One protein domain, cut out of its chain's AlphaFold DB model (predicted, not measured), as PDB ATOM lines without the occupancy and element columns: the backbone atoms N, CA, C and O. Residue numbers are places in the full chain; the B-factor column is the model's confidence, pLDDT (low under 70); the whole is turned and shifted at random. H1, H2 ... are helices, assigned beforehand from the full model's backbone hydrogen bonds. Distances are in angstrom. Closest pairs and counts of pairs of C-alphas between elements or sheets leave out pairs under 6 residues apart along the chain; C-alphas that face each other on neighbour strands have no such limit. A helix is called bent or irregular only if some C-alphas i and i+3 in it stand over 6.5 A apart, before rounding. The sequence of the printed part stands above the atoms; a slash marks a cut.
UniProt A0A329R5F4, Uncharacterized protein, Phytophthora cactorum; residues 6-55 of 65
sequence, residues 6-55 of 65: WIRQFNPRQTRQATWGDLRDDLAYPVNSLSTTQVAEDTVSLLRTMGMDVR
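What this domain is: This is residues 6 to 55 of the 65 residues of an uncharacterized protein of Phytophthora cactorum (UniProt A0A329R5F4). The model is a flat, loosely formed helical hairpin, in which the long helix H3 and the shorter H2 run opposite ways and meet at the end of H3. The first part of the printed residues, with the one-turn helix H1, lies on the other side of H3 from H2, and the last residues fold back to pair briefly with it. The printed part has 50 residues with three named helices, in the order H1, H2, H3, and no named strand, and its class is all helix. It is compact, with a radius of gyration of the C-alphas of 11.0 A, and spans 30 by 25 by 11 A.

Where its parts are: The printed part begins with H1, residues 6 to 9, whose first C-alpha, of Trp 6, is at (-9.412, 17.693, 40.768). After residues 10 to 19 comes H2, residues 20 to 27, which is 9.8 A long from first to last C-alpha. H2 is irregular, but only just: C-alphas 22 and 25 are 6.7 A apart. After residues 28 to 35 comes H3, residues 36 to 49, the longest helix at 19.8 A, from C-alpha 36 at (-8.153, 28.473, 44.548) to C-alpha 49 at (-23.791, 18.669, 51.812). Residues 50 to 55 follow.

How they stand to each other: H2 and H3 form a helical hairpin and touch, with 6 pairs of C-alphas within 8 A. Their closest C-alphas are those of Asp 22 and Thr 49, 5.9 A apart. Their lines stand at a shallow tilt of 14 degrees, and they run opposite ways, with centres 14.1 A apart. H3 touches H2 with residues 45 to 49 alone. H1 touches no helix but is near H3, with 5 pairs of C-alphas within 10 A. H1 and H2 are apart. Outside the named elements, residues 13 to 14 pair with residues 52 to 53, antiparallel. In H3 every O i to N i+4 pair is within hydrogen-bond range; in H2 2 of 4 are, and H1 is too short for such a pair.

The domain as a whole: The two C-alphas farthest apart are those of Arg 16 and Leu 34, 30.0 A. The C-alphas of Trp 6 and Arg 55, the first and last printed residues, are 13.9 A apart. The printed part has no cut. The links from H1 to H2, with 10 residues, and from H2 to H3, with 8 residues, are both short. The mean pLDDT of the printed part is 82.7, and no printed residue is under 70.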
ATOM      1  N   TRP A   6      -9.105  16.785  39.665       77.69
ATOM      2  CA  TRP A   6      -9.412  17.693  40.768       77.69
ATOM      3  C   TRP A   6     -10.236  17.023  41.880       77.69
ATOM      4  O   TRP A   6      -9.812  16.959  43.031       77.69
ATOM      5  N   ILE A   7     -11.394  16.445  41.536       79.06
ATOM      6  CA  ILE A   7     -12.301  15.785  42.495       79.06
ATOM      7  C   ILE A   7     -11.621  14.585  43.169       79.06
ATOM      8  O   ILE A   7     -11.892  14.289  44.332       79.06
ATOM      9  N   ARG A   8     -10.703  13.901  42.474       80.50
ATOM     10  CA  ARG A   8      -9.943  12.778  43.044       80.50
ATOM     11  C   ARG A   8      -9.025  13.198  44.192       80.50
ATOM     12  O   ARG A   8      -8.830  12.389  45.099       80.50
ATOM     13  N   GLN A   9      -8.520  14.434  44.208       82.69
ATOM     14  CA  GLN A   9      -7.651  14.927  45.287       82.69
ATOM     15  C   GLN A   9      -8.351  14.932  46.651       82.69
ATOM     16  O   GLN A   9      -7.703  14.713  47.670       82.69
ATOM     17  N   PHE A  10      -9.675  15.109  46.666       82.75
ATOM     18  CA  PHE A  10     -10.493  15.112  47.882       82.75
ATOM     19  C   PHE A  10     -10.783  13.702  48.420       82.75
ATOM     20  O   PHE A  10     -11.246  13.542  49.553       82.75
ATOM     21  N   ASN A  11     -10.519  12.669  47.607       86.56
ATOM     22  CA  ASN A  11     -10.872  11.273  47.868       86.56
ATOM     23  C   ASN A  11     -12.297  11.123  48.452       86.56
ATOM     24  O   ASN A  11     -12.465  10.572  49.548       86.56
ATOM     25  N   PRO A  12     -13.321  11.678  47.770       83.69
ATOM     26  CA  PRO A  12     -14.645  11.788  48.347       83.69
ATOM     27  C   PRO A  12     -15.300  10.408  48.395       83.69
ATOM     28  O   PRO A  12     -15.351   9.682  47.399       83.69
ATOM     29  N   ARG A  13     -15.823  10.035  49.560       87.38
ATOM     30  CA  ARG A  13     -16.577   8.794  49.740       87.38
ATOM     31  C   ARG A  13     -18.015   9.099  50.064       87.38
ATOM     32  O   ARG A  13     -18.301   9.787  51.033       87.38
ATOM     33  N   GLN A  14     -18.922   8.534  49.283       86.00
ATOM     34  CA  GLN A  14     -20.341   8.664  49.554       86.00
ATOM     35  C   GLN A  14     -20.684   7.945  50.863       86.00
ATOM     36  O   GLN A  14     -20.459   6.741  50.997       86.00
ATOM     37  N   THR A  15     -21.182   8.698  51.839       85.88
ATOM     38  CA  THR A  15     -21.625   8.188  53.143       85.88
ATOM     39  C   THR A  15     -23.142   8.169  53.244       85.88
ATOM     40  O   THR A  15     -23.697   7.290  53.900       85.88
ATOM     41  N   ARG A  16     -23.822   9.084  52.548       87.25
ATOM     42  CA  ARG A  16     -25.277   9.098  52.382       87.25
ATOM     43  C   ARG A  16     -25.660   9.677  51.023       87.25
ATOM     44  O   ARG A  16     -24.858  10.328  50.362       87.25
ATOM     45  N   GLN A  17     -26.894   9.444  50.596       83.69
ATOM     46  CA  GLN A  17     -27.458  10.145  49.448       83.69
ATOM     47  C   GLN A  17     -28.012  11.489  49.928       83.69
ATOM     48  O   GLN A  17     -28.876  11.507  50.803       83.69
ATOM     49  N   ALA A  18     -27.497  12.600  49.401       85.00
ATOM     50  CA  ALA A  18     -28.078  13.904  49.692       85.00
ATOM     51  C   ALA A  18     -29.443  14.076  49.044       85.00
ATOM     52  O   ALA A  18     -29.705  13.586  47.941       85.00
ATOM     53  N   THR A  19     -30.296  14.815  49.739       86.50
ATOM     54  CA  THR A  19     -31.580  15.244  49.214       86.50
ATOM     55  C   THR A  19     -31.466  16.658  48.658       86.50
ATOM     56  O   THR A  19     -30.553  17.414  48.988       86.50
ATOM     57  N   TRP A  20     -32.425  17.049  47.818       83.31
ATOM     58  CA  TRP A  20     -32.505  18.427  47.334       83.31
ATOM     59  C   TRP A  20     -32.630  19.447  48.475       83.31
ATOM     60  O   TRP A  20     -32.147  20.565  48.342       83.31
ATOM     61  N   GLY A  21     -33.233  19.058  49.606       86.31
ATOM     62  CA  GLY A  21     -33.317  19.906  50.794       86.31
ATOM     63  C   GLY A  21     -31.947  20.234  51.387       86.31
ATOM     64  O   GLY A  21     -31.740  21.369  51.786       86.31
ATOM     65  N   ASP A  22     -31.009  19.283  51.374       83.81
ATOM     66  CA  ASP A  22     -29.637  19.521  51.834       83.81
ATOM     67  C   ASP A  22     -28.892  20.467  50.876       83.81
ATOM     68  O   ASP A  22     -28.212  21.390  51.305       83.81
ATOM     69  N   LEU A  23     -29.042  20.255  49.563       84.12
ATOM     70  CA  LEU A  23     -28.279  20.970  48.528       84.12
ATOM     71  C   LEU A  23     -28.790  22.378  48.234       84.12
ATOM     72  O   LEU A  23     -28.026  23.216  47.761       84.12
ATOM     73  N   ARG A  24     -30.080  22.633  48.462       85.12
ATOM     74  CA  ARG A  24     -30.726  23.890  48.084       85.12
ATOM     75  C   ARG A  24     -30.064  25.096  48.738       85.12
ATOM     76  O   ARG A  24     -29.879  26.093  48.052       85.12
ATOM     77  N   ASP A  25     -29.756  25.021  50.027       81.44
ATOM     78  CA  ASP A  25     -29.166  26.141  50.765       81.44
ATOM     79  C   ASP A  25     -27.720  26.410  50.330       81.44
ATOM     80  O   ASP A  25     -27.340  27.564  50.157       81.44
ATOM     81  N   ASP A  26     -26.943  25.358  50.059       79.50
ATOM     82  CA  ASP A  26     -25.547  25.457  49.608       79.50
ATOM     83  C   ASP A  26     -25.460  26.004  48.164       79.50
ATOM     84  O   ASP A  26     -24.632  26.856  47.859       79.50
ATOM     85  N   LEU A  27     -26.394  25.605  47.287       81.88
ATOM     86  CA  LEU A  27     -26.490  26.081  45.898       81.88
ATOM     87  C   LEU A  27     -27.235  27.418  45.734       81.88
ATOM     88  O   LEU A  27     -27.240  27.980  44.637       81.88
ATOM     89  N   ALA A  28     -27.898  27.927  46.778       81.25
ATOM     90  CA  ALA A  28     -28.611  29.207  46.722       81.25
ATOM     91  C   ALA A  28     -27.657  30.407  46.646       81.25
ATOM     92  O   ALA A  28     -28.058  31.483  46.191       81.25
ATOM     93  N   TYR A  29     -26.409  30.228  47.080       75.00
ATOM     94  CA  TYR A  29     -25.391  31.264  47.051       75.00
ATOM     95  C   TYR A  29     -24.489  31.101  45.824       75.00
ATOM     96  O   TYR A  29     -24.053  29.993  45.512       75.00
ATOM     97  N   PRO A  30     -24.180  32.196  45.109       73.62
ATOM     98  CA  PRO A  30     -23.191  32.141  44.048       73.62
ATOM     99  C   PRO A  30     -21.822  31.795  44.637       73.62
ATOM    100  O   PRO A  30     -21.442  32.293  45.699       73.62
ATOM    101  N   VAL A  31     -21.070  30.974  43.907       73.25
ATOM    102  CA  VAL A  31     -19.673  30.671  44.225       73.25
ATOM    103  C   VAL A  31     -18.870  31.968  44.091       73.25
ATOM    104  O   VAL A  31     -18.586  32.421  42.984       73.25
ATOM    105  N   ASN A  32     -18.547  32.586  45.227       74.88
ATOM    106  CA  ASN A  32     -17.796  33.842  45.317       74.88
ATOM    107  C   ASN A  32     -16.318  33.604  45.663       74.88
ATOM    108  O   ASN A  32     -15.668  34.467  46.253       74.88
ATOM    109  N   SER A  33     -15.779  32.431  45.335       73.56
ATOM    110  CA  SER A  33     -14.390  32.098  45.625       73.56
ATOM    111  C   SER A  33     -13.450  33.006  44.820       73.56
ATOM    112  O   SER A  33     -13.420  32.976  43.592       73.56
ATOM    113  N   LEU A  34     -12.649  33.810  45.516       77.69
ATOM    114  CA  LEU A  34     -11.650  34.723  44.944       77.69
ATOM    115  C   LEU A  34     -10.253  34.093  44.874       77.69
ATOM    116  O   LEU A  34      -9.303  34.712  44.398       77.69
ATOM    117  N   SER A  35     -10.106  32.869  45.382       77.62
ATOM    118  CA  SER A  35      -8.848  32.129  45.402       77.62
ATOM    119  C   SER A  35      -9.093  30.637  45.233       77.62
ATOM    120  O   SER A  35     -10.135  30.113  45.625       77.62
ATOM    121  N   THR A  36      -8.094  29.928  44.714       76.31
ATOM    122  CA  THR A  36      -8.153  28.473  44.548       76.31
ATOM    123  C   THR A  36      -8.342  27.757  45.896       76.31
ATOM    124  O   THR A  36      -9.001  26.725  45.968       76.31
ATOM    125  N   THR A  37      -7.837  28.330  46.994       78.94
ATOM    126  CA  THR A  37      -8.074  27.815  48.354       78.94
ATOM    127  C   THR A  37      -9.540  27.917  48.763       78.94
ATOM    128  O   THR A  37     -10.082  26.938  49.262       78.94
ATOM    129  N   GLN A  38     -10.206  29.044  48.490       80.44
ATOM    130  CA  GLN A  38     -11.646  29.177  48.736       80.44
ATOM    131  C   GLN A  38     -12.455  28.214  47.865       80.44
ATOM    132  O   GLN A  38     -13.372  27.581  48.365       80.44
ATOM    133  N   VAL A  39     -12.059  28.007  46.602       82.56
ATOM    134  CA  VAL A  39     -12.700  26.992  45.747       82.56
ATOM    135  C   VAL A  39     -12.591  25.601  46.379       82.56
ATOM    136  O   VAL A  39     -13.551  24.834  46.337       82.56
ATOM    137  N   ALA A  40     -11.449  25.254  46.983       82.44
ATOM    138  CA  ALA A  40     -11.294  23.983  47.686       82.44
ATOM    139  C   ALA A  40     -12.187  23.891  48.934       82.44
ATOM    140  O   ALA A  40     -12.818  22.856  49.129       82.44
ATOM    141  N   GLU A  41     -12.281  24.952  49.737       83.62
ATOM    142  CA  GLU A  41     -13.169  25.016  50.911       83.62
ATOM    143  C   GLU A  41     -14.641  24.865  50.520       83.62
ATOM    144  O   GLU A  41     -15.339  24.001  51.060       83.62
ATOM    145  N   ASP A  42     -15.083  25.626  49.520       83.94
ATOM    146  CA  ASP A  42     -16.447  25.590  48.995       83.94
ATOM    147  C   ASP A  42     -16.767  24.204  48.414       83.94
ATOM    148  O   ASP A  42     -17.824  23.631  48.677       83.94
ATOM    149  N   THR A  43     -15.809  23.590  47.708       84.19
ATOM    150  CA  THR A  43     -15.945  22.213  47.202       84.19
ATOM    151  C   THR A  43     -16.093  21.204  48.346       84.19
ATOM    152  O   THR A  43     -16.892  20.274  48.243       84.19
ATOM    153  N   VAL A  44     -15.355  21.360  49.452       85.94
ATOM    154  CA  VAL A  44     -15.478  20.485  50.632       85.94
ATOM    155  C   VAL A  44     -16.833  20.653  51.310       85.94
ATOM    156  O   VAL A  44     -17.426  19.645  51.707       85.94
ATOM    157  N   SER A  45     -17.327  21.888  51.431       85.69
ATOM    158  CA  SER A  45     -18.668  22.164  51.955       85.69
ATOM    159  C   SER A  45     -19.727  21.463  51.109       85.69
ATOM    160  O   SER A  45     -20.478  20.635  51.624       85.69
ATOM    161  N   LEU A  46     -19.680  21.662  49.790       86.12
ATOM    162  CA  LEU A  46     -20.616  21.051  48.854       86.12
ATOM    163  C   LEU A  46     -20.566  19.516  48.893       86.12
ATOM    164  O   LEU A  46     -21.608  18.864  48.903       86.12
ATOM    165  N   LEU A  47     -19.373  18.910  48.949       87.00
ATOM    166  CA  LEU A  47     -19.214  17.453  49.072       87.00
ATOM    167  C   LEU A  47     -19.881  16.923  50.349       87.00
ATOM    168  O   LEU A  47     -20.607  15.929  50.293       87.00
ATOM    169  N   ARG A  48     -19.704  17.607  51.484       85.62
ATOM    170  CA  ARG A  48     -20.359  17.241  52.751       85.62
ATOM    171  C   ARG A  48     -21.873  17.370  52.667       85.62
ATOM    172  O   ARG A  48     -22.580  16.453  53.090       85.62
ATOM    173  N   THR A  49     -22.364  18.449  52.068       87.62
ATOM    174  CA  THR A  49     -23.791  18.669  51.812       87.62
ATOM    175  C   THR A  49     -24.368  17.580  50.905       87.62
ATOM    176  O   THR A  49     -25.446  17.053  51.178       87.62
ATOM    177  N   MET A  50     -23.600  17.129  49.906       88.25
ATOM    178  CA  MET A  50     -23.919  15.980  49.048       88.25
ATOM    179  C   MET A  50     -23.888  14.622  49.772       88.25
ATOM    180  O   MET A  50     -24.182  13.591  49.163       88.25
ATOM    181  N   GLY A  51     -23.587  14.590  51.073       87.81
ATOM    182  CA  GLY A  51     -23.484  13.347  51.822       87.81
ATOM    183  C   GLY A  51     -22.222  12.564  51.477       87.81
ATOM    184  O   GLY A  51     -22.217  11.334  51.530       87.81
ATOM    185  N   MET A  52     -21.163  13.265  51.080       88.56
ATOM    186  CA  MET A  52     -19.852  12.698  50.809       88.56
ATOM    187  C   MET A  52     -18.869  13.143  51.890       88.56
ATOM    188  O   MET A  52     -18.765  14.316  52.239       88.56
ATOM    189  N   ASP A  53     -18.121  12.188  52.417       86.69
ATOM    190  CA  ASP A  53     -17.030  12.440  53.341       86.69
ATOM    191  C   ASP A  53     -15.748  12.743  52.559       86.69
ATOM    192  O   ASP A  53     -15.352  11.978  51.671       86.69
ATOM    193  N   VAL A  54     -15.111  13.868  52.884       85.75
ATOM    194  CA  VAL A  54     -13.832  14.285  52.303       85.75
ATOM    195  C   VAL A  54     -12.711  13.779  53.193       85.75
ATOM    196  O   VAL A  54     -12.568  14.217  54.334       85.75
ATOM    197  N   ARG A  55     -11.899  12.867  52.660       81.50
ATOM    198  CA  ARG A  55     -10.825  12.205  53.418       81.50
ATOM    199  C   ARG A  55      -9.484  12.891  53.276       81.50
ATOM    200  O   ARG A  55      -8.643  12.784  54.164       81.50
TER     201      ARG A  55